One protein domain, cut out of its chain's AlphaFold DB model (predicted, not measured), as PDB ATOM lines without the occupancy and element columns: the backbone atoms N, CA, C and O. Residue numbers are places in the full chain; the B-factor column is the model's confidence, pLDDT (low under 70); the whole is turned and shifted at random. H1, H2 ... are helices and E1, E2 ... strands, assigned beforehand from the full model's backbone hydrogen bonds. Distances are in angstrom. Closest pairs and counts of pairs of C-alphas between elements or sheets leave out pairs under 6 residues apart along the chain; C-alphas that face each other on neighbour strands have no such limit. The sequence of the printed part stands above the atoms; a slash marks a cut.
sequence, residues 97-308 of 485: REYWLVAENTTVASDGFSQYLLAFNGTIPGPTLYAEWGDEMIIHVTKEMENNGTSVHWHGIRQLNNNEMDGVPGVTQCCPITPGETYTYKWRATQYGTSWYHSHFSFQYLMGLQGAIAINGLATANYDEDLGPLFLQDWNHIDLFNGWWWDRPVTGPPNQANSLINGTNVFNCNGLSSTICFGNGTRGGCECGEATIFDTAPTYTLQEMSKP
ATOM      1  N   ARG A  97      49.765 -14.975 -62.838       95.31
ATOM      2  CA  ARG A  97      48.496 -15.070 -62.116       95.31
ATOM      3  C   ARG A  97      47.989 -13.681 -61.796       95.31
ATOM      4  O   ARG A  97      48.680 -12.894 -61.152       95.31
ATOM      5  N   GLU A  98      46.778 -13.402 -62.251       97.50
ATOM      6  CA  GLU A  98      46.160 -12.088 -62.147       97.50
ATOM      7  C   GLU A  98      44.972 -12.122 -61.180       97.50
ATOM      8  O   GLU A  98      44.145 -13.036 -61.235       97.50
ATOM      9  N   TYR A  99      44.906 -11.145 -60.275       97.06
ATOM     10  CA  TYR A  99      43.885 -11.044 -59.232       97.06
ATOM     11  C   TYR A  99      43.319  -9.627 -59.139       97.06
ATOM     12  O   TYR A  99      44.046  -8.648 -59.297       97.06
ATOM     13  N   TRP A 100      42.034  -9.525 -58.795       97.06
ATOM     14  CA  TRP A 100      41.352  -8.264 -58.512       97.06
ATOM     15  C   TRP A 100      40.863  -8.257 -57.068       97.06
ATOM     16  O   TRP A 100      40.059  -9.100 -56.662       97.06
ATOM     17  N   LEU A 101      41.378  -7.300 -56.305       96.25
ATOM     18  CA  LEU A 101      41.029  -7.044 -54.920       96.25
ATOM     19  C   LEU A 101      40.325  -5.696 -54.833       96.25
ATOM     20  O   LEU A 101      40.894  -4.665 -55.180       96.25
ATOM     21  N   VAL A 102      39.101  -5.703 -54.328       95.50
ATOM     22  CA  VAL A 102      38.324  -4.495 -54.067       95.50
ATOM     23  C   VAL A 102      38.340  -4.258 -52.567       95.50
ATOM     24  O   VAL A 102      37.817  -5.065 -51.804       95.50
ATOM     25  N   ALA A 103      38.995  -3.183 -52.136       94.00
ATOM     26  CA  ALA A 103      38.944  -2.739 -50.752       94.00
ATOM     27  C   ALA A 103      37.668  -1.918 -50.555       94.00
ATOM     28  O   ALA A 103      37.551  -0.820 -51.107       94.00
ATOM     29  N   GLU A 104      36.741  -2.443 -49.761       92.81
ATOM     30  CA  GLU A 104      35.416  -1.865 -49.550       92.81
ATOM     31  C   GLU A 104      35.012  -1.850 -48.072       92.81
ATOM     32  O   GLU A 104      35.575  -2.553 -47.225       92.81
ATOM     33  N   ASN A 105      34.022  -1.014 -47.774       91.06
ATOM     34  CA  ASN A 105      33.400  -0.930 -46.462       91.06
ATOM     35  C   ASN A 105      32.319  -2.011 -46.355       91.06
ATOM     36  O   ASN A 105      31.443  -2.094 -47.211       91.06
ATOM     37  N   THR A 106      32.334  -2.808 -45.292       89.19
ATOM     38  CA  THR A 106      31.347  -3.872 -45.083       89.19
ATOM     39  C   THR A 106      30.886  -3.932 -43.633       89.19
ATOM     40  O   THR A 106      31.575  -3.477 -42.722       89.19
ATOM     41  N   THR A 107      29.699  -4.486 -43.397       87.69
ATOM     42  CA  THR A 107      29.212  -4.781 -42.045       87.69
ATOM     43  C   THR A 107      29.179  -6.290 -41.857       87.69
ATOM     44  O   THR A 107      28.418  -6.979 -42.533       87.69
ATOM     45  N   VAL A 108      30.006  -6.808 -40.947       83.06
ATOM     46  CA  VAL A 108      30.169  -8.253 -40.722       83.06
ATOM     47  C   VAL A 108      29.957  -8.580 -39.246       83.06
ATOM     48  O   VAL A 108      30.355  -7.823 -38.361       83.06
ATOM     49  N   ALA A 109      29.327  -9.727 -38.988       85.31
ATOM     50  CA  ALA A 109      29.067 -10.258 -37.652       85.31
ATOM     51  C   ALA A 109      29.717 -11.643 -37.463       85.31
ATOM     52  O   ALA A 109      29.030 -12.637 -37.226       85.31
ATOM     53  N   SER A 110      31.047 -11.711 -37.586       81.69
ATOM     54  CA  SER A 110      31.844 -12.954 -37.553       81.69
ATOM     55  C   SER A 110      31.671 -13.800 -36.288       81.69
ATOM     56  O   SER A 110      31.753 -15.028 -36.348       81.69
ATOM     57  N   ASP A 111      31.411 -13.156 -35.151       81.00
ATOM     58  CA  ASP A 111      31.144 -13.795 -33.862       81.00
ATOM     59  C   ASP A 111      29.741 -13.484 -33.310       81.00
ATOM     60  O   ASP A 111      29.434 -13.781 -32.158       81.00
ATOM     61  N   GLY A 112      28.865 -12.920 -34.147       77.88
ATOM     62  CA  GLY A 112      27.514 -12.496 -33.774       77.88
ATOM     63  C   GLY A 112      27.409 -11.040 -33.314       77.88
ATOM     64  O   GLY A 112      26.288 -10.558 -33.152       77.88
ATOM     65  N   PHE A 113      28.530 -10.329 -33.155       81.31
ATOM     66  CA  PHE A 113      28.552  -8.887 -32.915       81.31
ATOM     67  C   PHE A 113      28.751  -8.140 -34.242       81.31
ATOM     68  O   PHE A 113      29.753  -8.329 -34.929       81.31
ATOM     69  N   SER A 114      27.780  -7.312 -34.616       84.19
ATOM     70  CA  SER A 114      27.766  -6.573 -35.878       84.19
ATOM     71  C   SER A 114      28.699  -5.374 -35.823       84.19
ATOM     72  O   SER A 114      28.512  -4.486 -34.990       84.19
ATOM     73  N   GLN A 115      29.671  -5.322 -36.734       82.12
ATOM     74  CA  GLN A 115      30.637  -4.227 -36.809       82.12
ATOM     75  C   GLN A 115      30.800  -3.704 -38.218       82.12
ATOM     76  O   GLN A 115      30.789  -4.467 -39.183       82.12
ATOM     77  N   TYR A 116      31.022  -2.398 -38.297       86.25
ATOM     78  CA  TYR A 116      31.476  -1.738 -39.504       86.25
ATOM     79  C   TYR A 116      32.984  -1.942 -39.669       86.25
ATOM     80  O   TYR A 116      33.772  -1.565 -38.799       86.25
ATOM     81  N   LEU A 117      33.370  -2.573 -40.769       88.00
ATOM     82  CA  LEU A 117      34.697  -3.114 -41.020       88.00
ATOM     83  C   LEU A 117      35.120  -2.865 -42.468       88.00
ATOM     84  O   LEU A 117      34.342  -2.398 -43.299       88.00
ATOM     85  N   LEU A 118      36.380  -3.169 -42.759       90.12
ATOM     86  CA  LEU A 118      36.973  -3.021 -44.080       90.12
ATOM     87  C   LEU A 118      37.368  -4.409 -44.584       90.12
ATOM     88  O   LEU A 118      38.023  -5.155 -43.859       90.12
ATOM     89  N   ALA A 119      36.990  -4.757 -45.809       91.62
ATOM     90  CA  ALA A 119      37.228  -6.087 -46.364       91.62
ATOM     91  C   ALA A 119      37.775  -6.024 -47.789       91.62
ATOM     92  O   ALA A 119      37.570  -5.049 -48.510       91.62
ATOM     93  N   PHE A 120      38.456  -7.098 -48.186       93.69
ATOM     94  CA  PHE A 120      38.776  -7.349 -49.586       93.69
ATOM     95  C   PHE A 120      37.677  -8.232 -50.184       93.69
ATOM     96  O   PHE A 120      37.496  -9.360 -49.727       93.69
ATOM     97  N   ASN A 121      36.958  -7.730 -51.189       92.81
ATOM     98  CA  ASN A 121      35.836  -8.408 -51.857       92.81
ATOM     99  C   ASN A 121      34.729  -8.852 -50.874       92.81
ATOM    100  O   ASN A 121      34.148  -9.930 -51.018       92.81
ATOM    101  N   GLY A 122      34.485  -8.053 -49.834       88.31
ATOM    102  CA  GLY A 122      33.369  -8.235 -48.910       88.31
ATOM    103  C   GLY A 122      33.540  -9.350 -47.877       88.31
ATOM    104  O   GLY A 122      32.660  -9.518 -47.032       88.31
ATOM    105  N   THR A 123      34.655 -10.092 -47.895       88.50
ATOM    106  CA  THR A 123      34.907 -11.204 -46.967       88.50
ATOM    107  C   THR A 123      36.036 -10.908 -45.981       88.50
ATOM    108  O   THR A 123      37.008 -10.221 -46.293       88.50
ATOM    109  N   ILE A 124      35.913 -11.461 -44.771       87.56
ATOM    110  CA  ILE A 124      36.945 -11.413 -43.729       87.56
ATOM    111  C   ILE A 124      37.177 -12.851 -43.236       87.56
ATOM    112  O   ILE A 124      36.284 -13.405 -42.590       87.56
ATOM    113  N   PRO A 125      38.345 -13.465 -43.499       90.62
ATOM    114  CA  PRO A 125      39.483 -12.945 -44.268       90.62
ATOM    115  C   PRO A 125      39.166 -12.683 -45.753       90.62
ATOM    116  O   PRO A 125      38.207 -13.225 -46.309       90.62
ATOM    117  N   GLY A 126      39.991 -11.860 -46.401       92.38
ATOM    118  CA  GLY A 126      39.953 -11.648 -47.847       92.38
ATOM    119  C   GLY A 126      40.316 -12.912 -48.647       92.38
ATOM    120  O   GLY A 126      40.805 -13.894 -48.074       92.38
ATOM    121  N   PRO A 127      40.097 -12.905 -49.975       94.69
ATOM    122  CA  PRO A 127      40.358 -14.060 -50.834       94.69
ATOM    123  C   PRO A 127      41.814 -14.538 -50.746       94.69
ATOM    124  O   PRO A 127      42.753 -13.749 -50.714       94.69
ATOM    125  N   THR A 128      42.025 -15.853 -50.735       94.44
ATOM    126  CA  THR A 128      43.388 -16.408 -50.727       94.44
ATOM    127  C   THR A 128      44.015 -16.300 -52.113       94.44
ATOM    128  O   THR A 128      43.439 -16.754 -53.103       94.44
ATOM    129  N   LEU A 129      45.218 -15.733 -52.179       95.62
ATOM    130  CA  LEU A 129      46.017 -15.649 -53.395       95.62
ATOM    131  C   LEU A 129      46.876 -16.904 -53.520       95.62
ATOM    132  O   LEU A 129      47.708 -17.171 -52.654       95.62
ATOM    133  N   TYR A 130      46.683 -17.667 -54.592       95.56
ATOM    134  CA  TYR A 130      47.423 -18.903 -54.839       95.56
ATOM    135  C   TYR A 130      48.474 -18.689 -55.922       95.56
ATOM    136  O   TYR A 130      48.175 -18.143 -56.979       95.56
ATOM    137  N   ALA A 131      49.691 -19.163 -55.690       94.50
ATOM    138  CA  ALA A 131      50.768 -19.123 -56.672       94.50
ATOM    139  C   ALA A 131      51.585 -20.413 -56.643       94.50
ATOM    140  O   ALA A 131      51.586 -21.118 -55.640       94.50
ATOM    141  N   GLU A 132      52.303 -20.714 -57.720       92.88
ATOM    142  CA  GLU A 132      53.382 -21.702 -57.696       92.88
ATOM    143  C   GLU A 132      54.730 -20.988 -57.564       92.88
ATOM    144  O   GLU A 132      54.883 -19.811 -57.910       92.88
ATOM    145  N   TRP A 133      55.734 -21.699 -57.057       90.81
ATOM    146  CA  TRP A 133      57.088 -21.168 -56.965       90.81
ATOM    147  C   TRP A 133      57.625 -20.768 -58.346       90.81
ATOM    148  O   TRP A 133      57.833 -21.613 -59.217       90.81
ATOM    149  N   GLY A 134      57.900 -19.475 -58.516       90.31
ATOM    150  CA  GLY A 134      58.411 -18.899 -59.754       90.31
ATOM    151  C   GLY A 134      57.400 -18.126 -60.597       90.31
ATOM    152  O   GLY A 134      57.845 -17.419 -61.507       90.31
ATOM    153  N   ASP A 135      56.107 -18.202 -60.267       94.19
ATOM    154  CA  ASP A 135      55.038 -17.473 -60.956       94.19
ATOM    155  C   ASP A 135      55.167 -15.950 -60.785       94.19
ATOM    156  O   ASP A 135      55.685 -15.442 -59.782       94.19
ATOM    157  N   GLU A 136      54.664 -15.210 -61.771       94.81
ATOM    158  CA  GLU A 136      54.491 -13.760 -61.690       94.81
ATOM    159  C   GLU A 136      53.080 -13.424 -61.213       94.81
ATOM    160  O   GLU A 136      52.092 -13.888 -61.773       94.81
ATOM    161  N   MET A 137      52.978 -12.594 -60.183       95.62
ATOM    162  CA  MET A 137      51.718 -12.175 -59.584       95.62
ATOM    163  C   MET A 137      51.406 -10.753 -60.029       95.62
ATOM    164  O   MET A 137      52.213  -9.849 -59.814       95.62
ATOM    165  N   ILE A 138      50.234 -10.556 -60.628       97.00
ATOM    166  CA  ILE A 138      49.679  -9.247 -60.974       97.00
ATOM    167  C   ILE A 138      48.405  -9.064 -60.158       97.00
ATOM    168  O   ILE A 138      47.477  -9.859 -60.252       97.00
ATOM    169  N   ILE A 139      48.366  -8.050 -59.304       97.38
ATOM    170  CA  ILE A 139      47.261  -7.871 -58.365       97.38
ATOM    171  C   ILE A 139      46.770  -6.437 -58.458       97.38
ATOM    172  O   ILE A 139      47.469  -5.494 -58.084       97.38
ATOM    173  N   HIS A 140      45.556  -6.282 -58.969       96.94
ATOM    174  CA  HIS A 140      44.861  -5.011 -59.064       96.94
ATOM    175  C   HIS A 140      44.118  -4.763 -57.762       96.94
ATOM    176  O   HIS A 140      43.225  -5.523 -57.402       96.94
ATOM    177  N   VAL A 141      44.490  -3.701 -57.056       96.00
ATOM    178  CA  VAL A 141      43.815  -3.270 -55.838       96.00
ATOM    179  C   VAL A 141      43.030  -2.008 -56.152       96.00
ATOM    180  O   VAL A 141      43.617  -0.943 -56.352       96.00
ATOM    181  N   THR A 142      41.709  -2.135 -56.195       95.00
ATOM    182  CA  THR A 142      40.772  -1.023 -56.360       95.00
ATOM    183  C   THR A 142      40.286  -0.578 -54.994       95.00
ATOM    184  O   THR A 142      39.902  -1.399 -54.160       95.00
ATOM    185  N   LYS A 143      40.309   0.729 -54.740       91.69
ATOM    186  CA  LYS A 143      39.840   1.287 -53.476       91.69
ATOM    187  C   LYS A 143      38.453   1.900 -53.651       91.69
ATOM    188  O   LYS A 143      38.318   2.975 -54.226       91.69
ATOM    189  N   GLU A 144      37.448   1.248 -53.077       91.50
ATOM    190  CA  GLU A 144      36.047   1.697 -53.076       91.50
ATOM    191  C   GLU A 144      35.578   2.208 -51.707       91.50
ATOM    192  O   GLU A 144      34.494   2.769 -51.584       91.50
ATOM    193  N   MET A 145      36.407   2.083 -50.667       86.75
ATOM    194  CA  MET A 145      36.110   2.667 -49.355       86.75
ATOM    195  C   MET A 145      35.923   4.188 -49.456       86.75
ATOM    196  O   MET A 145      36.702   4.877 -50.117       86.75
ATOM    197  N   GLU A 146      34.943   4.729 -48.739       78.56
ATOM    198  CA  GLU A 146      34.625   6.166 -48.763       78.56
ATOM    199  C   GLU A 146      35.754   7.032 -48.177       78.56
ATOM    200  O   GLU A 146      36.154   8.036 -48.765       78.56
ATOM    201  N   ASN A 147      36.350   6.594 -47.062       76.81
ATOM    202  CA  ASN A 147      37.322   7.366 -46.285       76.81
ATOM    203  C   ASN A 147      38.707   6.694 -46.279       76.81
ATOM    204  O   ASN A 147      38.823   5.494 -46.515       76.81
ATOM    205  N   ASN A 148      39.751   7.474 -45.970       77.69
ATOM    206  CA  ASN A 148      41.163   7.063 -45.880       77.69
ATOM    207  C   ASN A 148      41.799   6.612 -47.210       77.69
ATOM    208  O   ASN A 148      41.120   6.197 -48.142       77.69
ATOM    209  N   GLY A 149      43.125   6.715 -47.312       86.38
ATOM    210  CA  GLY A 149      43.881   6.037 -48.368       86.38
ATOM    211  C   GLY A 149      44.086   4.563 -48.019       86.38
ATOM    212  O   GLY A 149      43.912   4.187 -46.864       86.38
ATOM    213  N   THR A 150      44.459   3.719 -48.978       90.81
ATOM    214  CA  THR A 150      44.866   2.331 -48.683       90.81
ATOM    215  C   THR A 150      46.175   1.983 -49.367       90.81
ATOM    216  O   THR A 150      46.608   2.662 -50.295       90.81
ATOM    217  N   SER A 151      46.839   0.952 -48.868       93.38
ATOM    218  CA  SER A 151      48.075   0.427 -49.431       93.38
ATOM    219  C   SER A 151      48.237  -1.010 -48.976       93.38
ATOM    220  O   SER A 151      48.104  -1.261 -47.781       93.38
ATOM    221  N   VAL A 152      48.525  -1.938 -49.885       95.00
ATOM    222  CA  VAL A 152      48.569  -3.372 -49.565       95.00
ATOM    223  C   VAL A 152      50.004  -3.855 -49.515       95.00
ATOM    224  O   VAL A 152      50.684  -3.842 -50.533       95.00
ATOM    225  N   HIS A 153      50.435  -4.308 -48.340       96.06
ATOM    226  CA  HIS A 153      51.741  -4.915 -48.136       96.06
ATOM    227  C   HIS A 153      51.678  -6.438 -48.256       96.06
ATOM    228  O   HIS A 153      50.793  -7.094 -47.695       96.06
ATOM    229  N   TRP A 154      52.661  -6.991 -48.962       96.38
ATOM    230  CA  TRP A 154      52.837  -8.422 -49.196       96.38
ATOM    231  C   TRP A 154      53.794  -8.983 -48.152       96.38
ATOM    232  O   TRP A 154      54.991  -9.143 -48.398       96.38
ATOM    233  N   HIS A 155      53.275  -9.254 -46.959       95.25
ATOM    234  CA  HIS A 155      54.103  -9.691 -45.844       95.25
ATOM    235  C   HIS A 155      54.917 -10.925 -46.234       95.25
ATOM    236  O   HIS A 155      54.410 -11.820 -46.901       95.25
ATOM    237  N   GLY A 156      56.187 -10.989 -45.843       92.06
ATOM    238  CA  GLY A 156      57.052 -12.141 -46.120       92.06
ATOM    239  C   GLY A 156      57.504 -12.306 -47.577       92.06
ATOM    240  O   GLY A 156      58.333 -13.178 -47.830       92.06
ATOM    241  N   ILE A 157      57.030 -11.480 -48.515       94.31
ATOM    242  CA  ILE A 157      57.527 -11.461 -49.894       94.31
ATOM    243  C   ILE A 157      58.755 -10.553 -49.958       94.31
ATOM    244  O   ILE A 157      58.688  -9.375 -49.625       94.31
ATOM    245  N   ARG A 158      59.895 -11.091 -50.399       91.06
ATOM    246  CA  ARG A 158      61.183 -10.371 -50.386       91.06
ATOM    247  C   ARG A 158      61.242  -9.115 -51.267       91.06
ATOM    248  O   ARG A 158      62.099  -8.273 -51.017       91.06
ATOM    249  N   GLN A 159      60.409  -9.008 -52.304       92.06
ATOM    250  CA  GLN A 159      60.415  -7.886 -53.262       92.06
ATOM    251  C   GLN A 159      61.813  -7.567 -53.834       92.06
ATOM    252  O   GLN A 159      62.260  -6.419 -53.888       92.06
ATOM    253  N   LEU A 160      62.543  -8.610 -54.248       87.69
ATOM    254  CA  LEU A 160      63.898  -8.473 -54.785       87.69
ATOM    255  C   LEU A 160      63.890  -7.642 -56.079       87.69
ATOM    256  O   LEU A 160      63.264  -8.045 -57.055       87.69
ATOM    257  N   ASN A 161      64.621  -6.522 -56.086       88.88
ATOM    258  CA  ASN A 161      64.683  -5.548 -57.191       88.88
ATOM    259  C   ASN A 161      63.319  -4.960 -57.599       88.88
ATOM    260  O   ASN A 161      63.154  -4.555 -58.744       88.88
ATOM    261  N   ASN A 162      62.355  -4.951 -56.679       91.38
ATOM    262  CA  ASN A 162      60.970  -4.563 -56.943       91.38
ATOM    263  C   ASN A 162      60.355  -3.887 -55.707       91.38
ATOM    264  O   ASN A 162      59.244  -4.192 -55.272       91.38
ATOM    265  N   ASN A 163      61.152  -3.036 -55.057       92.81
ATOM    266  CA  ASN A 163      60.838  -2.459 -53.754       92.81
ATOM    267  C   ASN A 163      59.598  -1.556 -53.805       92.81
ATOM    268  O   ASN A 163      58.824  -1.526 -52.855       92.81
ATOM    269  N   GLU A 164      59.366  -0.887 -54.930       92.12
ATOM    270  CA  GLU A 164      58.204  -0.048 -55.207       92.12
ATOM    271  C   GLU A 164      56.867  -0.802 -55.091       92.12
ATOM    272  O   GLU A 164      55.840  -0.195 -54.797       92.12
ATOM    273  N   MET A 165      56.885  -2.131 -55.235       94.69
ATOM    274  CA  MET A 165      55.701  -2.991 -55.135       94.69
ATOM    275  C   MET A 165      55.475  -3.542 -53.722       94.69
ATOM    276  O   MET A 165      54.563  -4.341 -53.521       94.69
ATOM    277  N   ASP A 166      56.277  -3.134 -52.735       94.12
ATOM    278  CA  ASP A 166      56.195  -3.642 -51.362       94.12
ATOM    279  C   ASP A 166      54.950  -3.175 -50.603       94.12
ATOM    280  O   ASP A 166      54.517  -3.849 -49.670       94.12
ATOM    281  N   GLY A 167      54.335  -2.057 -50.995       92.00
ATOM    282  CA  GLY A 167      53.047  -1.686 -50.413       92.00
ATOM    283  C   GLY A 167      53.106  -0.852 -49.132       92.00
ATOM    284  O   GLY A 167      52.152  -0.877 -48.350       92.00
ATOM    285  N   VAL A 168      54.189  -0.104 -48.890       92.81
ATOM    286  CA  VAL A 168      54.371   0.698 -47.670       92.81
ATOM    287  C   VAL A 168      54.212   2.190 -47.990       92.81
ATOM    288  O   VAL A 168      55.076   2.774 -48.658       92.81
ATOM    289  N   PRO A 169      53.120   2.835 -47.536       89.25
ATOM    290  CA  PRO A 169      52.876   4.242 -47.829       89.25
ATOM    291  C   PRO A 169      53.897   5.128 -47.100       89.25
ATOM    292  O   PRO A 169      54.149   4.950 -45.910       89.25
ATOM    293  N   GLY A 170      54.488   6.082 -47.821       88.69
ATOM    294  CA  GLY A 170      55.530   6.986 -47.323       88.69
ATOM    295  C   GLY A 170      56.956   6.421 -47.372       88.69
ATOM    296  O   GLY A 170      57.894   7.157 -47.076       88.69
ATOM    297  N   VAL A 171      57.134   5.150 -47.755       90.81
ATOM    298  CA  VAL A 171      58.457   4.523 -47.922       90.81
ATOM    299  C   VAL A 171      58.639   4.050 -49.357       90.81
ATOM    300  O   VAL A 171      59.446   4.613 -50.089       90.81
ATOM    301  N   THR A 172      57.876   3.035 -49.764       88.50
ATOM    302  CA  THR A 172      58.008   2.415 -51.089       88.50
ATOM    303  C   THR A 172      57.018   2.980 -52.096       88.50
ATOM    304  O   THR A 172      57.290   3.007 -53.292       88.50
ATOM    305  N   GLN A 173      55.901   3.522 -51.607       86.12
ATOM    306  CA  GLN A 173      54.956   4.290 -52.405       86.12
ATOM    307  C   GLN A 173      54.838   5.698 -51.831       86.12
ATOM    308  O   GLN A 173      54.602   5.873 -50.634       86.12
ATOM    309  N   CYS A 174      54.971   6.702 -52.699       77.00
ATOM    310  CA  CYS A 174      54.853   8.110 -52.318       77.00
ATOM    311  C   CYS A 174      53.465   8.426 -51.730       77.00
ATOM    312  O   CYS A 174      53.359   9.150 -50.742       77.00
ATOM    313  N   CYS A 175      52.412   7.826 -52.297       84.25
ATOM    314  CA  CYS A 175      51.028   8.118 -51.947       84.25
ATOM    315  C   CYS A 175      50.225   6.827 -51.713       84.25
ATOM    316  O   CYS A 175      50.421   5.854 -52.442       84.25
ATOM    317  N   PRO A 176      49.298   6.812 -50.739       86.44
ATOM    318  CA  PRO A 176      48.246   5.802 -50.666       86.44
ATOM    319  C   PRO A 176      47.327   5.851 -51.896       86.44
ATOM    320  O   PRO A 176      47.151   6.911 -52.495       86.44
ATOM    321  N   ILE A 177      46.673   4.732 -52.207       87.25
ATOM    322  CA  ILE A 177      45.652   4.633 -53.258       87.25
ATOM    323  C   ILE A 177      44.448   5.498 -52.862       87.25
ATOM    324  O   ILE A 177      43.919   5.358 -51.748       87.25
ATOM    325  N   THR A 178      44.028   6.402 -53.750       86.81
ATOM    326  CA  THR A 178      42.923   7.335 -53.492       86.81
ATOM    327  C   THR A 178      41.551   6.705 -53.819       86.81
ATOM    328  O   THR A 178      41.495   5.663 -54.476       86.81
ATOM    329  N   PRO A 179      40.421   7.245 -53.301       85.88
ATOM    330  CA  PRO A 179      39.080   6.736 -53.626       85.88
ATOM    331  C   PRO A 179      38.809   6.656 -55.133       85.88
ATOM    332  O   PRO A 179      38.942   7.652 -55.834       85.88
ATOM    333  N   GLY A 180      38.391   5.479 -55.607       85.00
ATOM    334  CA  GLY A 180      38.072   5.208 -57.011       85.00
ATOM    335  C   GLY A 180      39.276   4.849 -57.886       85.00
ATOM    336  O   GLY A 180      39.096   4.469 -59.041       85.00
ATOM    337  N   GLU A 181      40.500   4.929 -57.358       90.50
ATOM    338  CA  GLU A 181      41.699   4.530 -58.089       90.50
ATOM    339  C   GLU A 181      42.014   3.043 -57.915       90.50
ATOM    340  O   GLU A 181      41.677   2.399 -56.917       90.50
ATOM    341  N   THR A 182      42.693   2.498 -58.925       94.12
ATOM    342  CA  THR A 182      43.211   1.132 -58.923       94.12
ATOM    343  C   THR A 182      44.721   1.170 -59.064       94.12
ATOM    344  O   THR A 182      45.243   1.739 -60.023       94.12
ATOM    345  N   TYR A 183      45.424   0.526 -58.139       94.44
ATOM    346  CA  TYR A 183      46.866   0.330 -58.228       94.44
ATOM    347  C   TYR A 183      47.174  -1.131 -58.539       94.44
ATOM    348  O   TYR A 183      46.566  -2.037 -57.975       94.44
ATOM    349  N   THR A 184      48.116  -1.368 -59.451       96.19
ATOM    350  CA  THR A 184      48.489  -2.722 -59.873       96.19
ATOM    351  C   THR A 184      49.852  -3.082 -59.308       96.19
ATOM    352  O   THR A 184      50.866  -2.562 -59.766       96.19
ATOM    353  N   TYR A 185      49.874  -4.006 -58.355       95.88
ATOM    354  CA  TYR A 185      51.099  -4.583 -57.819       95.88
ATOM    355  C   TYR A 185      51.567  -5.716 -58.721       95.88
ATOM    356  O   TYR A 185      50.768  -6.565 -59.117       95.88
ATOM    357  N   LYS A 186      52.860  -5.745 -59.036       95.62
ATOM    358  CA  LYS A 186      53.460  -6.822 -59.826       95.62
ATOM    359  C   LYS A 186      54.678  -7.346 -59.110       95.62
ATOM    360  O   LYS A 186      55.574  -6.565 -58.847       95.62
ATOM    361  N   TRP A 187      54.737  -8.625 -58.785       94.44
ATOM    362  CA  TRP A 187      55.913  -9.203 -58.137       94.44
ATOM    363  C   TRP A 187      56.048 -10.678 -58.476       94.44
ATOM    364  O   TRP A 187      55.083 -11.343 -58.837       94.44
ATOM    365  N   ARG A 188      57.268 -11.203 -58.370       93.06
ATOM    366  CA  ARG A 188      57.556 -12.609 -58.657       93.06
ATOM    367  C   ARG A 188      57.621 -13.420 -57.371       93.06
ATOM    368  O   ARG A 188      58.271 -13.008 -56.409       93.06
ATOM    369  N   ALA A 189      56.998 -14.594 -57.372       92.69
ATOM    370  CA  ALA A 189      57.039 -15.552 -56.276       92.69
ATOM    371  C   ALA A 189      58.416 -16.240 -56.203       92.69
ATOM    372  O   ALA A 189      58.596 -17.373 -56.645       92.69
ATOM    373  N   THR A 190      59.422 -15.539 -55.669       91.56
ATOM    374  CA  THR A 190      60.787 -16.074 -55.497       91.56
ATOM    375  C   THR A 190      60.898 -17.074 -54.350       91.56
ATOM    376  O   THR A 190      61.789 -17.922 -54.343       91.56
ATOM    377  N   GLN A 191      59.959 -17.012 -53.409       90.50
ATOM    378  CA  GLN A 191      59.856 -17.880 -52.241       90.50
ATOM    379  C   GLN A 191      58.560 -18.688 -52.311       90.50
ATOM    380  O   GLN A 191      57.594 -18.237 -52.917       90.50
ATOM    381  N   TYR A 192      58.538 -19.851 -51.662       92.12
ATOM    382  CA  TYR A 192      57.340 -20.673 -51.494       92.12
ATOM    383  C   TYR A 192      56.991 -20.852 -50.015       92.12
ATOM    384  O   TYR A 192      57.853 -20.737 -49.139       92.12
ATOM    385  N   GLY A 193      55.727 -21.155 -49.746       91.06
ATOM    386  CA  GLY A 193      55.160 -21.331 -48.417       91.06
ATOM    387  C   GLY A 193      53.929 -20.458 -48.187       91.06
ATOM    388  O   GLY A 193      53.332 -19.906 -49.111       91.06
ATOM    389  N   THR A 194      53.558 -20.341 -46.918       92.81
ATOM    390  CA  THR A 194      52.419 -19.539 -46.470       92.81
ATOM    391  C   THR A 194      52.857 -18.127 -46.155       92.81
ATOM    392  O   THR A 194      53.784 -17.915 -45.371       92.81
ATOM    393  N   SER A 195      52.123 -17.161 -46.680       94.69
ATOM    394  CA  SER A 195      52.183 -15.791 -46.221       94.69
ATOM    395  C   SER A 195      50.807 -15.131 -46.226       94.69
ATOM    396  O   SER A 195      49.775 -15.793 -46.297       94.69
ATOM    397  N   TRP A 196      50.771 -13.814 -46.083       95.25
ATOM    398  CA  TRP A 196      49.550 -13.031 -45.999       95.25
ATOM    399  C   TRP A 196      49.782 -11.641 -46.580       95.25
ATOM    400  O   TRP A 196      50.911 -11.156 -46.633       95.25
ATOM    401  N   TYR A 197      48.705 -11.009 -47.018       95.69
ATOM    402  CA  TYR A 197      48.700  -9.621 -47.447       95.69
ATOM    403  C   TYR A 197      47.774  -8.827 -46.538       95.69
ATOM    404  O   TYR A 197      46.777  -9.354 -46.039       95.69
ATOM    405  N   HIS A 198      48.109  -7.567 -46.289       95.06
ATOM    406  CA  HIS A 198      47.304  -6.714 -45.426       95.06
ATOM    407  C   HIS A 198      47.477  -5.239 -45.757       95.06
ATOM    408  O   HIS A 198      48.483  -4.838 -46.344       95.06
ATOM    409  N   SER A 199      46.510  -4.413 -45.354       93.62
ATOM    410  CA  SER A 199      46.698  -2.968 -45.454       93.62
ATOM    411  C   SER A 199      47.838  -2.512 -44.538       93.62
ATOM    412  O   SER A 199      47.903  -2.883 -43.364       93.62
ATOM    413  N   HIS A 200      48.740  -1.693 -45.072       92.88
ATOM    414  CA  HIS A 200      49.814  -1.036 -44.327       92.88
ATOM    415  C   HIS A 200      49.488   0.441 -44.032       92.88
ATOM    416  O   HIS A 200      50.336   1.209 -43.571       92.88
ATOM    417  N   PHE A 201      48.247   0.865 -44.290       89.38
ATOM    418  CA  PHE A 201      47.779   2.198 -43.939       89.38
ATOM    419  C   PHE A 201      47.178   2.205 -42.526       89.38
ATOM    420  O   PHE A 201      46.043   1.779 -42.304       89.38
ATOM    421  N   SER A 202      47.937   2.728 -41.557       86.69
ATOM    422  CA  SER A 202      47.503   2.862 -40.158       86.69
ATOM    423  C   SER A 202      46.958   1.532 -39.587       86.69
ATOM    424  O   SER A 202      47.599   0.492 -39.730       86.69
ATOM    425  N   PHE A 203      45.786   1.542 -38.950       85.25
ATOM    426  CA  PHE A 203      45.147   0.371 -38.338       85.25
ATOM    427  C   PHE A 203      44.154  -0.361 -39.252       85.25
ATOM    428  O   PHE A 203      43.368  -1.173 -38.772       85.25
ATOM    429  N   GLN A 204      44.171  -0.114 -40.564       87.19
ATOM    430  CA  GLN A 204      43.181  -0.690 -41.481       87.19
ATOM    431  C   GLN A 204      43.156  -2.223 -41.502       87.19
ATOM    432  O   GLN A 204      42.077  -2.804 -41.597       87.19
ATOM    433  N   TYR A 205      44.306  -2.894 -41.377       88.81
ATOM    434  CA  TYR A 205      44.326  -4.362 -41.342       88.81
ATOM    435  C   TYR A 205      43.580  -4.937 -40.130       88.81
ATOM    436  O   TYR A 205      43.000  -6.015 -40.220       88.81
ATOM    437  N   LEU A 206      43.517  -4.185 -39.026       82.56
ATOM    438  CA  LEU A 206      42.779  -4.575 -37.823       82.56
ATOM    439  C   LEU A 206      41.271  -4.510 -38.002       82.56
ATOM    440  O   LEU A 206      40.541  -5.206 -37.306       82.56
ATOM    441  N   MET A 207      40.817  -3.689 -38.944       84.25
ATOM    442  CA  MET A 207      39.418  -3.634 -39.342       84.25
ATOM    443  C   MET A 207      39.046  -4.735 -40.340       84.25
ATOM    444  O   MET A 207      37.907  -4.752 -40.785       84.25
ATOM    445  N   GLY A 208      39.968  -5.633 -40.706       86.69
ATOM    446  CA  GLY A 208      39.683  -6.776 -41.577       86.69
ATOM    447  C   GLY A 208      40.350  -6.749 -42.952       86.69
ATOM    448  O   GLY A 208      40.246  -7.744 -43.666       86.69
ATOM    449  N   LEU A 209      41.085  -5.684 -43.320       91.31
ATOM    450  CA  LEU A 209      41.834  -5.623 -44.586       91.31
ATOM    451  C   LEU A 209      43.087  -6.499 -44.544       91.31
ATOM    452  O   LEU A 209      44.219  -6.011 -44.488       91.31
ATOM    453  N   GLN A 210      42.866  -7.808 -44.598       93.38
ATOM    454  CA  GLN A 210      43.892  -8.834 -44.669       93.38
ATOM    455  C   GLN A 210      43.388 -10.080 -45.405       93.38
ATOM    456  O   GLN A 210      42.194 -10.374 -45.400       93.38
ATOM    457  N   GLY A 211      44.303 -10.837 -46.000       94.12
ATOM    458  CA  GLY A 211      44.020 -12.118 -46.646       94.12
ATOM    459  C   GLY A 211      45.281 -12.965 -46.797       94.12
ATOM    460  O   GLY A 211      46.376 -12.550 -46.412       94.12
ATOM    461  N   ALA A 212      45.128 -14.203 -47.265       94.88
ATOM    462  CA  ALA A 212      46.223 -15.175 -47.304       94.88
ATOM    463  C   ALA A 212      46.943 -15.170 -48.645       94.88
ATOM    464  O   ALA A 212      46.349 -14.898 -49.686       94.88
ATOM    465  N   ILE A 213      48.210 -15.563 -48.616       95.62
ATOM    466  CA  ILE A 213      48.988 -15.917 -49.796       95.62
ATOM    467  C   ILE A 213      49.490 -17.343 -49.584       95.62
ATOM    468  O   ILE A 213      50.192 -17.616 -48.615       95.62
ATOM    469  N   ALA A 214      49.149 -18.252 -50.484       94.81
ATOM    470  CA  ALA A 214      49.651 -19.617 -50.482       94.81
ATOM    471  C   ALA A 214      50.490 -19.828 -51.743       94.81
ATOM    472  O   ALA A 214      49.962 -19.844 -52.855       94.81
ATOM    473  N   ILE A 215      51.805 -19.957 -51.569       94.44
ATOM    474  CA  ILE A 215      52.731 -20.231 -52.665       94.44
ATOM    475  C   ILE A 215      53.172 -21.687 -52.570       94.44
ATOM    476  O   ILE A 215      53.929 -22.069 -51.677       94.44
ATOM    477  N   ASN A 216      52.699 -22.501 -53.499       91.12
ATOM    478  CA  ASN A 216      53.013 -23.915 -53.574       91.12
ATOM    479  C   ASN A 216      54.481 -24.132 -53.959       91.12
ATOM    480  O   ASN A 216      55.059 -23.423 -54.785       91.12
ATOM    481  N   GLY A 217      55.099 -25.130 -53.334       87.81
ATOM    482  CA  GLY A 217      56.495 -25.473 -53.550       87.81
ATOM    483  C   GLY A 217      56.888 -26.748 -52.815       87.81
ATOM    484  O   GLY A 217      56.051 -27.596 -52.496       87.81
ATOM    485  N   LEU A 218      58.184 -26.892 -52.550       85.50
ATOM    486  CA  LEU A 218      58.713 -28.076 -51.880       85.50
ATOM    487  C   LEU A 218      58.378 -28.066 -50.385       85.50
ATOM    488  O   LEU A 218      58.423 -27.034 -49.719       85.50
ATOM    489  N   ALA A 219      58.116 -29.249 -49.835       83.69
ATOM    490  CA  ALA A 219      57.894 -29.444 -48.408       83.69
ATOM    491  C   ALA A 219      59.014 -30.282 -47.784       83.69
ATOM    492  O   ALA A 219      59.620 -31.141 -48.424       83.69
ATOM    493  N   THR A 220      59.297 -30.044 -46.504       83.44
ATOM    494  CA  THR A 220      60.327 -30.790 -45.758       83.44
ATOM    495  C   THR A 220      59.840 -32.154 -45.266       83.44
ATOM    496  O   THR A 220      60.655 -33.007 -44.912       83.44
ATOM    497  N   ALA A 221      58.525 -32.369 -45.261       79.69
ATOM    498  CA  ALA A 221      57.870 -33.620 -44.925       79.69
ATOM    499  C   ALA A 221      56.758 -33.904 -45.940       79.69
ATOM    500  O   ALA A 221      56.142 -32.980 -46.466       79.69
ATOM    501  N   ASN A 222      56.503 -35.187 -46.196       82.44
ATOM    502  CA  ASN A 222      55.380 -35.593 -47.034       82.44
ATOM    503  C   ASN A 222      54.071 -35.399 -46.260       82.44
ATOM    504  O   ASN A 222      54.007 -35.740 -45.077       82.44
ATOM    505  N   TYR A 223      53.053 -34.915 -46.958       83.69
ATOM    506  CA  TYR A 223      51.667 -34.865 -46.514       83.69
ATOM    507  C   TYR A 223      50.776 -35.375 -47.655       83.69
ATOM    508  O   TYR A 223      51.195 -35.392 -48.812       83.69
ATOM    509  N   ASP A 224      49.576 -35.834 -47.324       81.75
ATOM    510  CA  ASP A 224      48.607 -36.344 -48.293       81.75
ATOM    511  C   ASP A 224      47.671 -35.230 -48.784       81.75
ATOM    512  O   ASP A 224      47.342 -35.189 -49.968       81.75
ATOM    513  N   GLU A 225      47.276 -34.317 -47.890       83.00
ATOM    514  CA  GLU A 225      46.336 -33.229 -48.182       83.00
ATOM    515  C   GLU A 225      46.800 -31.898 -47.569       83.00
ATOM    516  O   GLU A 225      47.285 -31.851 -46.433       83.00
ATOM    517  N   ASP A 226      46.640 -30.812 -48.329       86.00
ATOM    518  CA  ASP A 226      46.823 -29.439 -47.852       86.00
ATOM    519  C   ASP A 226      45.463 -28.828 -47.515       86.00
ATOM    520  O   ASP A 226      44.615 -28.665 -48.392       86.00
ATOM    521  N   LEU A 227      45.254 -28.514 -46.234       86.12
ATOM    522  CA  LEU A 227      44.025 -27.891 -45.736       86.12
ATOM    523  C   LEU A 227      43.996 -26.376 -45.978       86.12
ATOM    524  O   LEU A 227      42.975 -25.736 -45.741       86.12
ATOM    525  N   GLY A 228      45.104 -25.805 -46.453       88.81
ATOM    526  CA  GLY A 228      45.229 -24.390 -46.750       88.81
ATOM    527  C   GLY A 228      45.509 -23.511 -45.523       88.81
ATOM    528  O   GLY A 228      45.870 -24.001 -44.442       88.81
ATOM    529  N   PRO A 229      45.409 -22.181 -45.710       88.44
ATOM    530  CA  PRO A 229      45.674 -21.188 -44.675       88.44
ATOM    531  C   PRO A 229      44.630 -21.202 -43.557       88.44
ATOM    532  O   PRO A 229      43.433 -21.126 -43.811       88.44
ATOM    533  N   LEU A 230      45.105 -21.201 -42.307       88.75
ATOM    534  CA  LEU A 230      44.286 -21.006 -41.114       88.75
ATOM    535  C   LEU A 230      44.594 -19.651 -40.476       88.75
ATOM    536  O   LEU A 230      45.679 -19.445 -39.925       88.75
ATOM    537  N   PHE A 231      43.616 -18.748 -40.490       85.44
ATOM    538  CA  PHE A 231      43.729 -17.456 -39.814       85.44
ATOM    539  C   PHE A 231      43.449 -17.561 -38.322       85.44
ATOM    540  O   PHE A 231      42.393 -18.034 -37.916       85.44
ATOM    541  N   LEU A 232      44.365 -17.040 -37.513       88.31
ATOM    542  CA  LEU A 232      44.173 -16.814 -36.089       88.31
ATOM    543  C   LEU A 232      44.388 -15.331 -35.813       88.31
ATOM    544  O   LEU A 232      45.519 -14.848 -35.850       88.31
ATOM    545  N   GLN A 233      43.316 -14.611 -35.526       83.94
ATOM    546  CA  GLN A 233      43.369 -13.178 -35.240       83.94
ATOM    547  C   GLN A 233      42.683 -12.882 -33.915       83.94
ATOM    548  O   GLN A 233      41.772 -13.594 -33.495       83.94
ATOM    549  N   ASP A 234      43.122 -11.835 -33.241       85.00
ATOM    550  CA  ASP A 234      42.326 -11.218 -32.195       85.00
ATOM    551  C   ASP A 234      41.170 -10.413 -32.810       85.00
ATOM    552  O   ASP A 234      41.151 -10.093 -34.001       85.00
ATOM    553  N   TRP A 235      40.136 -10.179 -32.009       82.50
ATOM    554  CA  TRP A 235      38.906  -9.557 -32.469       82.50
ATOM    555  C   TRP A 235      38.395  -8.576 -31.432       82.50
ATOM    556  O   TRP A 235      38.090  -8.941 -30.294       82.50
ATOM    557  N   ASN A 236      38.310  -7.317 -31.842       79.88
ATOM    558  CA  ASN A 236      37.782  -6.235 -31.029       79.88
ATOM    559  C   ASN A 236      36.372  -5.892 -31.476       79.88
ATOM    560  O   ASN A 236      36.065  -5.994 -32.656       79.88
ATOM    561  N   HIS A 237      35.554  -5.451 -30.521       82.06
ATOM    562  CA  HIS A 237      34.212  -4.898 -30.752       82.06
ATOM    563  C   HIS A 237      34.189  -3.364 -30.707       82.06
ATOM    564  O   HIS A 237      33.133  -2.743 -30.599       82.06
ATOM    565  N   ILE A 238      35.374  -2.753 -30.714       74.44
ATOM    566  CA  ILE A 238      35.570  -1.309 -30.667       74.44
ATOM    567  C   ILE A 238      36.158  -0.841 -31.991       74.44
ATOM    568  O   ILE A 238      37.016  -1.509 -32.569       74.44
ATOM    569  N   ASP A 239      35.741   0.341 -32.433       71.62
ATOM    570  CA  ASP A 239      36.397   1.019 -33.541       71.62
ATOM    571  C   ASP A 239      37.823   1.400 -33.123       71.62
ATOM    572  O   ASP A 239      38.036   2.250 -32.255       71.62
ATOM    573  N   LEU A 240      38.806   0.746 -33.738       69.00
ATOM    574  CA  LEU A 240      40.217   0.946 -33.435       69.00
ATOM    575  C   LEU A 240      40.755   2.273 -33.974       69.00
ATOM    576  O   LEU A 240      41.785   2.724 -33.490       69.00
ATOM    577  N   PHE A 241      40.085   2.952 -34.908       71.50
ATOM    578  CA  PHE A 241      40.493   4.313 -35.265       71.50
ATOM    579  C   PHE A 241      40.176   5.299 -34.140       71.50
ATOM    580  O   PHE A 241      41.017   6.132 -33.797       71.50
ATOM    581  N   ASN A 242      39.004   5.161 -33.517       65.19
ATOM    582  CA  ASN A 242      38.577   6.037 -32.431       65.19
ATOM    583  C   ASN A 242      39.132   5.614 -31.062       65.19
ATOM    584  O   ASN A 242      39.606   6.461 -30.313       65.19
ATOM    585  N   GLY A 243      39.136   4.323 -30.723       59.81
ATOM    586  CA  GLY A 243      39.561   3.840 -29.401       59.81
ATOM    587  C   GLY A 243      41.064   3.985 -29.128       59.81
ATOM    588  O   GLY A 243      41.482   4.187 -27.990       59.81
ATOM    589  N   TRP A 244      41.899   3.935 -30.168       58.34
ATOM    590  CA  TRP A 244      43.358   3.896 -30.013       58.34
ATOM    591  C   TRP A 244      43.993   5.269 -29.773       58.34
ATOM    592  O   TRP A 244      45.053   5.354 -29.154       58.34
ATOM    593  N   TRP A 245      43.354   6.352 -30.232       54.97
ATOM    594  CA  TRP A 245      43.851   7.716 -30.015       54.97
ATOM    595  C   TRP A 245      43.610   8.212 -28.580       54.97
ATOM    596  O   TRP A 245      44.377   9.035 -28.082       54.97
ATOM    597  N   TRP A 246      42.595   7.677 -27.893       50.69
ATOM    598  CA  TRP A 246      42.203   8.126 -26.553       50.69
ATOM    599  C   TRP A 246      42.861   7.340 -25.404       50.69
ATOM    600  O   TRP A 246      43.228   7.953 -24.404       50.69
ATOM    601  N   ASP A 247      43.095   6.029 -25.546       53.06
ATOM    602  CA  ASP A 247      43.547   5.176 -24.421       53.06
ATOM    603  C   ASP A 247      45.074   4.982 -24.307       53.06
ATOM    604  O   ASP A 247      45.595   4.554 -23.271       53.06
ATOM    605  N   ARG A 248      45.841   5.320 -25.352       53.75
ATOM    606  CA  ARG A 248      47.273   4.971 -25.445       53.75
ATOM    607  C   ARG A 248      48.179   5.535 -24.334       53.75
ATOM    608  O   ARG A 248      49.106   4.820 -23.946       53.75
ATOM    609  N   PRO A 249      47.998   6.769 -23.823       56.28
ATOM    610  CA  PRO A 249      48.959   7.325 -22.871       56.28
ATOM    611  C   PRO A 249      48.850   6.754 -21.450       56.28
ATOM    612  O   PRO A 249      49.767   6.968 -20.662       56.28
ATOM    613  N   VAL A 250      47.750   6.069 -21.096       59.75
ATOM    614  CA  VAL A 250      47.396   5.852 -19.678       59.75
ATOM    615  C   VAL A 250      47.213   4.379 -19.297       59.75
ATOM    616  O   VAL A 250      47.634   3.989 -18.210       59.75
ATOM    617  N   THR A 251      46.622   3.539 -20.153       66.06
ATOM    618  CA  THR A 251      46.130   2.205 -19.738       66.06
ATOM    619  C   THR A 251      46.816   1.024 -20.428       66.06
ATOM    620  O   THR A 251      46.653  -0.121 -19.999       66.06
ATOM    621  N   GLY A 252      47.655   1.283 -21.438       68.06
ATOM    622  CA  GLY A 252      48.229   0.235 -22.281       68.06
ATOM    623  C   GLY A 252      47.205  -0.317 -23.282       68.06
ATOM    624  O   GLY A 252      46.103   0.213 -23.399       68.06
ATOM    625  N   PRO A 253      47.560  -1.348 -24.066       70.00
ATOM    626  CA  PRO A 253      46.640  -1.883 -25.056       70.00
ATOM    627  C   PRO A 253      45.406  -2.520 -24.399       70.00
ATOM    628  O   PRO A 253      45.557  -3.248 -23.410       70.00
ATOM    629  N   PRO A 254      44.198  -2.290 -24.949       68.88
ATOM    630  CA  PRO A 254      42.975  -2.848 -24.397       68.88
ATOM    631  C   PRO A 254      42.986  -4.377 -24.473       68.88
ATOM    632  O   PRO A 254      43.613  -4.987 -25.345       68.88
ATOM    633  N   ASN A 255      42.266  -5.011 -23.546       72.94
ATOM    634  CA  ASN A 255      41.996  -6.437 -23.663       72.94
ATOM    635  C   ASN A 255      41.086  -6.674 -24.868       72.94
ATOM    636  O   ASN A 255      40.050  -6.029 -25.006       72.94
ATOM    637  N   GLN A 256      41.482  -7.635 -25.693       75.88
ATOM    638  CA  GLN A 256      40.733  -8.063 -26.865       75.88
ATOM    639  C   GLN A 256      39.402  -8.691 -26.437       75.88
ATOM    640  O   GLN A 256      39.372  -9.473 -25.479       75.88
ATOM    641  N   ALA A 257      38.313  -8.348 -27.129       78.25
ATOM    642  CA  ALA A 257      36.975  -8.846 -26.803       78.25
ATOM    643  C   ALA A 257      36.837 -10.344 -27.115       78.25
ATOM    644  O   ALA A 257      36.226 -11.091 -26.349       78.25
ATOM    645  N   ASN A 258      37.434 -10.784 -28.223       83.00
ATOM    646  CA  ASN A 258      37.402 -12.163 -28.678       83.00
ATOM    647  C   ASN A 258      38.648 -12.501 -29.525       83.00
ATOM    648  O   ASN A 258      39.604 -11.731 -29.637       83.00
ATOM    649  N   SER A 259      38.667 -13.687 -30.115       85.31
ATOM    650  CA  SER A 259      39.605 -14.084 -31.172       85.31
ATOM    651  C   SER A 259      38.821 -14.786 -32.271       85.31
ATOM    652  O   SER A 259      37.788 -15.359 -31.967       85.31
ATOM    653  N   LEU A 260      39.265 -14.762 -33.522       83.56
ATOM    654  CA  LEU A 260      38.647 -15.518 -34.610       83.56
ATOM    655  C   LEU A 260      39.593 -16.609 -35.097       83.56
ATOM    656  O   LEU A 260      40.800 -16.390 -35.231       83.56
ATOM    657  N   ILE A 261      39.012 -17.768 -35.390       86.50
ATOM    658  CA  ILE A 261      39.651 -18.880 -36.081       86.50
ATOM    659  C   ILE A 261      38.988 -18.962 -37.454       86.50
ATOM    660  O   ILE A 261      37.776 -19.110 -37.550       86.50
ATOM    661  N   ASN A 262      39.775 -18.774 -38.508       85.12
ATOM    662  CA  ASN A 262      39.313 -18.705 -39.894       85.12
ATOM    663  C   ASN A 262      38.159 -17.706 -40.140       85.12
ATOM    664  O   ASN A 262      37.267 -17.941 -40.947       85.12
ATOM    665  N   GLY A 263      38.154 -16.583 -39.410       82.94
ATOM    666  CA  GLY A 263      37.105 -15.559 -39.515       82.94
ATOM    667  C   GLY A 263      35.856 -15.822 -38.670       82.94
ATOM    668  O   GLY A 263      34.878 -15.090 -38.806       82.94
ATOM    669  N   THR A 264      35.867 -16.830 -37.792       82.00
ATOM    670  CA  THR A 264      34.689 -17.242 -37.016       82.00
ATOM    671  C   THR A 264      35.042 -17.489 -35.550       82.00
ATOM    672  O   THR A 264      36.139 -17.948 -35.227       82.00
ATOM    673  N   ASN A 265      34.129 -17.156 -34.634       82.88
ATOM    674  CA  ASN A 265      34.163 -17.656 -33.259       82.88
ATOM    675  C   ASN A 265      32.785 -17.530 -32.599       82.88
ATOM    676  O   ASN A 265      31.851 -16.952 -33.147       82.88
ATOM    677  N   VAL A 266      32.663 -18.084 -31.401       80.50
ATOM    678  CA  VAL A 266      31.511 -17.939 -30.527       80.50
ATOM    679  C   VAL A 266      31.699 -16.702 -29.649       80.50
ATOM    680  O   VAL A 266      32.770 -16.502 -29.071       80.50
ATOM    681  N   PHE A 267      30.650 -15.894 -29.501       79.50
ATOM    682  CA  PHE A 267      30.596 -14.809 -28.526       79.50
ATOM    683  C   PHE A 267      29.319 -14.893 -27.688       79.50
ATOM    684  O   PHE A 267      28.261 -15.320 -28.154       79.50
ATOM    685  N   ASN A 268      29.430 -14.507 -26.418       78.38
ATOM    686  CA  ASN A 268      28.309 -14.504 -25.494       78.38
ATOM    687  C   ASN A 268      27.654 -13.115 -25.473       78.38
ATOM    688  O   ASN A 268      28.130 -12.225 -24.776       78.38
ATOM    689  N   CYS A 269      26.542 -12.949 -26.196       72.62
ATOM    690  CA  CYS A 269      25.791 -11.689 -26.237       72.62
ATOM    691  C   CYS A 269      24.877 -11.437 -25.020       72.62
ATOM    692  O   CYS A 269      24.095 -10.485 -25.043       72.62
ATOM    693  N   ASN A 270      24.907 -12.264 -23.968       71.31
ATOM    694  CA  ASN A 270      24.018 -12.069 -22.819       71.31
ATOM    695  C   ASN A 270      24.269 -10.704 -22.153       71.31
ATOM    696  O   ASN A 270      25.368 -10.428 -21.675       71.31
ATOM    697  N   GLY A 271      23.233  -9.860 -22.102       65.25
ATOM    698  CA  GLY A 271      23.299  -8.512 -21.524       65.25
ATOM    699  C   GLY A 271      23.611  -7.385 -22.517       65.25
ATOM    700  O   GLY A 271      23.685  -6.233 -22.098       65.25
ATOM    701  N   LEU A 272      23.759  -7.683 -23.814       68.75
ATOM    702  CA  LEU A 272      23.914  -6.685 -24.878       68.75
ATOM    703  C   LEU A 272      22.608  -6.503 -25.665       68.75
ATOM    704  O   LEU A 272      21.783  -7.412 -25.748       68.75
ATOM    705  N   SER A 273      22.412  -5.316 -26.246       65.69
ATOM    706  CA  SER A 273      21.252  -5.037 -27.103       65.69
ATOM    707  C   SER A 273      21.245  -5.952 -28.333       65.69
ATOM    708  O   SER A 273      22.257  -6.070 -29.033       65.69
ATOM    709  N   SER A 274      20.081  -6.531 -28.643       60.81
ATOM    710  CA  SER A 274      19.866  -7.424 -29.791       60.81
ATOM    711  C   SER A 274      20.055  -6.748 -31.152       60.81
ATOM    712  O   SER A 274      20.032  -7.426 -32.171       60.81
ATOM    713  N   THR A 275      20.204  -5.419 -31.191       63.91
ATOM    714  CA  THR A 275      20.481  -4.653 -32.418       63.91
ATOM    715  C   THR A 275      21.954  -4.715 -32.830       63.91
ATOM    716  O   THR A 275      22.261  -4.533 -34.002       63.91
ATOM    717  N   ILE A 276      22.865  -4.955 -31.881       70.19
ATOM    718  CA  ILE A 276      24.319  -4.970 -32.121       70.19
ATOM    719  C   ILE A 276      24.874  -6.392 -31.976       70.19
ATOM    720  O   ILE A 276      25.803  -6.769 -32.683       70.19
ATOM    721  N   CYS A 277      24.287  -7.201 -31.090       74.94
ATOM    722  CA  CYS A 277      24.739  -8.559 -30.808       74.94
ATOM    723  C   CYS A 277      23.586  -9.545 -31.036       74.94
ATOM    724  O   CYS A 277      22.639  -9.606 -30.252       74.94
ATOM    725  N   PHE A 278      23.652 -10.300 -32.133       66.69
ATOM    726  CA  PHE A 278      22.550 -11.132 -32.624       66.69
ATOM    727  C   PHE A 278      22.550 -12.574 -32.082       66.69
ATOM    728  O   PHE A 278      21.625 -13.326 -32.383       66.69
ATOM    729  N   GLY A 279      23.556 -12.998 -31.304       56.69
ATOM    730  CA  GLY A 279      23.764 -14.419 -30.989       56.69
ATOM    731  C   GLY A 279      23.914 -14.755 -29.505       56.69
ATOM    732  O   GLY A 279      24.874 -14.355 -28.858       56.69
ATOM    733  N   ASN A 280      23.054 -15.623 -28.968       48.78
ATOM    734  CA  ASN A 280      23.374 -16.345 -27.733       48.78
ATOM    735  C   ASN A 280      24.283 -17.540 -28.082       48.78
ATOM    736  O   ASN A 280      23.837 -18.680 -28.131       48.78
ATOM    737  N   GLY A 281      25.542 -17.268 -28.440       43.09
ATOM    738  CA  GLY A 281      26.564 -18.298 -28.655       43.09
ATOM    739  C   GLY A 281      26.418 -19.188 -29.900       43.09
ATOM    740  O   GLY A 281      27.144 -20.171 -30.029       43.09
ATOM    741  N   THR A 282      25.533 -18.866 -30.838       39.78
ATOM    742  CA  THR A 282      25.433 -19.556 -32.133       39.78
ATOM    743  C   THR A 282      25.174 -18.516 -33.209       39.78
ATOM    744  O   THR A 282      24.249 -17.718 -33.061       39.78
ATOM    745  N   ARG A 283      26.031 -18.503 -34.235       50.50
ATOM    746  CA  ARG A 283      26.028 -17.599 -35.394       50.50
ATOM    747  C   ARG A 283      24.626 -17.178 -35.857       50.50
ATOM    748  O   ARG A 283      23.686 -17.975 -35.851       50.50
ATOM    749  N   GLY A 284      24.531 -15.965 -36.405       36.00
ATOM    750  CA  GLY A 284      23.561 -15.705 -37.469       36.00
ATOM    751  C   GLY A 284      23.778 -16.750 -38.567       36.00
ATOM    752  O   GLY A 284      24.785 -16.708 -39.263       36.00
ATOM    753  N   GLY A 285      22.886 -17.740 -38.634       32.91
ATOM    754  CA  GLY A 285      23.059 -18.955 -39.433       32.91
ATOM    755  C   GLY A 285      23.722 -20.097 -38.649       32.91
ATOM    756  O   GLY A 285      24.914 -20.080 -38.388       32.91
ATOM    757  N   CYS A 286      22.911 -21.089 -38.284       32.78
ATOM    758  CA  CYS A 286      23.193 -22.357 -37.597       32.78
ATOM    759  C   CYS A 286      24.545 -23.066 -37.883       32.78
ATOM    760  O   CYS A 286      24.540 -24.136 -38.487       32.78
ATOM    761  N   GLU A 287      25.684 -22.575 -37.388       41.50
ATOM    762  CA  GLU A 287      26.957 -23.321 -37.408       41.50
ATOM    763  C   GLU A 287      27.736 -23.149 -36.090       41.50
ATOM    764  O   GLU A 287      27.893 -22.037 -35.576       41.50
ATOM    765  N   CYS A 288      28.193 -24.271 -35.517       36.19
ATOM    766  CA  CYS A 288      29.143 -24.312 -34.399       36.19
ATOM    767  C   CYS A 288      30.536 -23.838 -34.870       36.19
ATOM    768  O   CYS A 288      30.793 -23.856 -36.069       36.19
ATOM    769  N   GLY A 289      31.408 -23.398 -33.950       47.75
ATOM    770  CA  GLY A 289      32.729 -22.819 -34.271       47.75
ATOM    771  C   GLY A 289      33.582 -23.652 -35.238       47.75
ATOM    772  O   GLY A 289      33.342 -24.849 -35.376       47.75
ATOM    773  N   GLU A 290      34.560 -23.002 -35.886       51.97
ATOM    774  CA  GLU A 290      35.340 -23.553 -37.007       51.97
ATOM    775  C   GLU A 290      35.655 -25.049 -36.852       51.97
ATOM    776  O   GLU A 290      36.373 -25.472 -35.940       51.97
ATOM    777  N   ALA A 291      35.096 -25.856 -37.756       50.53
ATOM    778  CA  ALA A 291      35.221 -27.304 -37.735       50.53
ATOM    779  C   ALA A 291      36.152 -27.761 -38.859       50.53
ATOM    780  O   ALA A 291      35.734 -27.954 -39.998       50.53
ATOM    781  N   THR A 292      37.425 -27.982 -38.534       52.72
ATOM    782  CA  THR A 292      38.337 -28.677 -39.446       52.72
ATOM    783  C   THR A 292      38.051 -30.177 -39.392       52.72
ATOM    784  O   THR A 292      38.188 -30.810 -38.340       52.72
ATOM    785  N   ILE A 293      37.625 -30.750 -40.517       56.97
ATOM    786  CA  ILE A 293      37.335 -32.181 -40.629       56.97
ATOM    787  C   ILE A 293      38.644 -32.912 -40.932       56.97
ATOM    788  O   ILE A 293      39.294 -32.641 -41.935       56.97
ATOM    789  N   PHE A 294      39.015 -33.849 -40.062       57.62
ATOM    790  CA  PHE A 294      40.164 -34.725 -40.262       57.62
ATOM    791  C   PHE A 294      39.679 -36.154 -40.483       57.62
ATOM    792  O   PHE A 294      39.044 -36.735 -39.595       57.62
ATOM    793  N   ASP A 295      40.031 -36.754 -41.617       47.44
ATOM    794  CA  ASP A 295      39.886 -38.191 -41.800       47.44
ATOM    795  C   ASP A 295      41.006 -38.937 -41.068       47.44
ATOM    796  O   ASP A 295      42.117 -38.456 -40.859       47.44
ATOM    797  N   THR A 296      40.720 -40.168 -40.651       47.00
ATOM    798  CA  THR A 296      41.638 -40.961 -39.809       47.00
ATOM    799  C   THR A 296      42.862 -41.528 -40.543       47.00
ATOM    800  O   THR A 296      43.675 -42.212 -39.917       47.00
ATOM    801  N   ALA A 297      42.992 -41.282 -41.851       43.19
ATOM    802  CA  ALA A 297      43.970 -41.928 -42.725       43.19
ATOM    803  C   ALA A 297      45.004 -40.983 -43.380       43.19
ATOM    804  O   ALA A 297      46.159 -41.414 -43.456       43.19
ATOM    805  N   PRO A 298      44.662 -39.757 -43.832       59.50
ATOM    806  CA  PRO A 298      45.632 -38.847 -44.445       59.50
ATOM    807  C   PRO A 298      46.491 -38.108 -43.410       59.50
ATOM    808  O   PRO A 298      46.084 -37.853 -42.276       59.50
ATOM    809  N   THR A 299      47.700 -37.737 -43.820       44.44
ATOM    810  CA  THR A 299      48.519 -36.716 -43.166       44.44
ATOM    811  C   THR A 299      48.175 -35.347 -43.743       44.44
ATOM    812  O   THR A 299      48.244 -35.142 -44.951       44.44
ATOM    813  N   TYR A 300      47.808 -34.409 -42.874       58.69
ATOM    814  CA  TYR A 300      47.369 -33.071 -43.261       58.69
ATOM    815  C   TYR A 300      48.455 -32.040 -42.987       58.69
ATOM    816  O   TYR A 300      49.079 -32.075 -41.921       58.69
ATOM    817  N   THR A 301      48.641 -31.096 -43.906       52.41
ATOM    818  CA  THR A 301      49.332 -29.840 -43.601       52.41
ATOM    819  C   THR A 301      48.308 -28.739 -43.341       52.41
ATOM    820  O   THR A 301      47.287 -28.648 -44.018       52.41
ATOM    821  N   LEU A 302      48.569 -27.935 -42.311       53.47
ATOM    822  CA  LEU A 302      47.753 -26.798 -41.902       53.47
ATOM    823  C   LEU A 302      48.667 -25.582 -41.814       53.47
ATOM    824  O   LEU A 302      49.673 -25.602 -41.101       53.47
ATOM    825  N   GLN A 303      48.317 -24.530 -42.540       64.06
ATOM    826  CA  GLN A 303      49.152 -23.348 -42.663       64.06
ATOM    827  C   GLN A 303      48.704 -22.286 -41.645       64.06
ATOM    828  O   GLN A 303      47.922 -21.389 -41.955       64.06
ATOM    829  N   GLU A 304      49.154 -22.422 -40.394       57.56
ATOM    830  CA  GLU A 304      48.742 -21.540 -39.292       57.56
ATOM    831  C   GLU A 304      49.326 -20.127 -39.424       57.56
ATOM    832  O   GLU A 304      50.536 -19.929 -39.556       57.56
ATOM    833  N   MET A 305      48.457 -19.125 -39.306       62.84
ATOM    834  CA  MET A 305      48.820 -17.718 -39.351       62.84
ATOM    835  C   MET A 305      48.297 -16.977 -38.128       62.84
ATOM    836  O   MET A 305      47.127 -16.617 -38.054       62.84
ATOM    837  N   SER A 306      49.198 -16.684 -37.188       55.94
ATOM    838  CA  SER A 306      48.895 -15.853 -36.021       55.94
ATOM    839  C   SER A 306      49.038 -14.366 -36.355       55.94
ATOM    840  O   SER A 306      50.098 -13.940 -36.825       55.94
ATOM    841  N   LYS A 307      47.975 -13.589 -36.118       66.44
ATOM    842  CA  LYS A 307      47.877 -12.136 -36.341       66.44
ATOM    843  C   LYS A 307      47.400 -11.368 -35.094       66.44
ATOM    844  O   LYS A 307      46.433 -10.626 -35.187       66.44
ATOM    845  N   PRO A 308      48.027 -11.550 -33.915       55.66
ATOM    846  CA  PRO A 308      47.642 -10.817 -32.717       55.66
ATOM    847  C   PRO A 308      48.200  -9.390 -32.751       55.66
ATOM    848  O   PRO A 308      49.378  -9.184 -33.043       55.66
TER     849      PRO A 308
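This is residues 97 to 308 of the 485 residues of the protein "Plastocyanin-like domain-containing protein" of Pseudogymnoascus sp. VKM F-4518 (FW-2643) (UniProt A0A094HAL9). Two curled sheets, E2 E1 E4 E6 and E3 E8 E7 E5, make the opposite walls of a loose, incomplete barrel, and a third sheet, E10 E9 E11, packs partly face to face on the outside of the second wall. H1 sits beside the strands at one end of the barrel, and residues 245 to 251, of which 245 to 247 belong to H2, stick out; the long stretch 262 to 299 makes a wide loop between E10 and E11. The printed part has 212 residues, under half of them in named elements, in the order E1 E2 E3 E4 E5 E6 E7 H1 E8 E9 H2 E10 E11, and its class is mostly strand. Each of the three sheets, in the order just named, is mixed. The whole is compact, with a radius of gyration of the C-alphas of 18.4 A and spans of 53 by 52 by 33 A.

The first sheet holds E1, residues 97 to 108, E2, residues 115 to 120, E4, residues 136 to 143, and E6, residues 182 to 188. It is strongly twisted, and its edge strands are E2 and E6. E1 bends by 78 degrees at residue 105; it pairs with E4 over residues 97 to 103 and with E2 over residues 103 to 108. E1 and E2 are a hairpin, with N 106 and O 117 2.9 A apart. E1 and E4 are parallel, with N 99 and O 138 at 2.9 A; E4 and E6 are antiparallel, with N 139 and O 185 at 2.8 A. The second sheet holds E3, residues 126 to 132, E8, residues 210 to 216, E7, residues 193 to 199, and E5, residues 152 to 155, and it too is strongly twisted. E3 and E8 are parallel, with N 129 and O 212 at 2.9 A; E8 and E7 are antiparallel, with N 195 and O 213 at 2.8 A; E7 and E5 are antiparallel, with N 153 and O 198 at 2.8 A. Between the two sheets, the closest C-alphas of E1 and E3 are those of Arg 97 and Ala 131, 7.2 A, and E5 and E6 are near each other. E10, residues 258 to 261, E9, residues 225 to 235, and E11, residues 300 to 307, form a sandwich, two sheets face to face, with E3 E8 E7 E5: the facing parts are 10.0 A centre to centre. E10 and E9 are antiparallel, with N 235 and O 258 at 2.9 A; E9 and E11 are parallel, with N 230 and O 303 at 2.8 A. H1, residues 204 to 207, is on the first sheet at a height of 4.6 A, over none of its strands. H1 and H2, residues 240 to 247, are close but not clearly touching: C-alphas 206 and 240 are 7.5 A apart. H1 is too short for an O i to N i+4 pair; in H2 1 of 4 such pairs and 0 of 5 O i to N i+3 pairs are within hydrogen-bond range.

E1 begins at C-alpha 97, (48.496, -15.070, -62.116), and is 29.0 A long. E4 is 22.6 A long, E7 20.4 A and E9 29.4 A. H2 begins at C-alpha 240, (40.217, 0.946, -33.435). E11 is 22.1 A long and ends at C-alpha 307, (47.877, -12.136, -36.341).

The two C-alphas farthest apart are those of Asn 161 and Gly 271, 54.7 A. The printed part has no cut. The links E5 to E6 and E10 to E11 are long, with 26 and 38 residues. The mean pLDDT of the printed part is 80.5; 49 residues are under 70, among them 242 to 252 and 278 to 308.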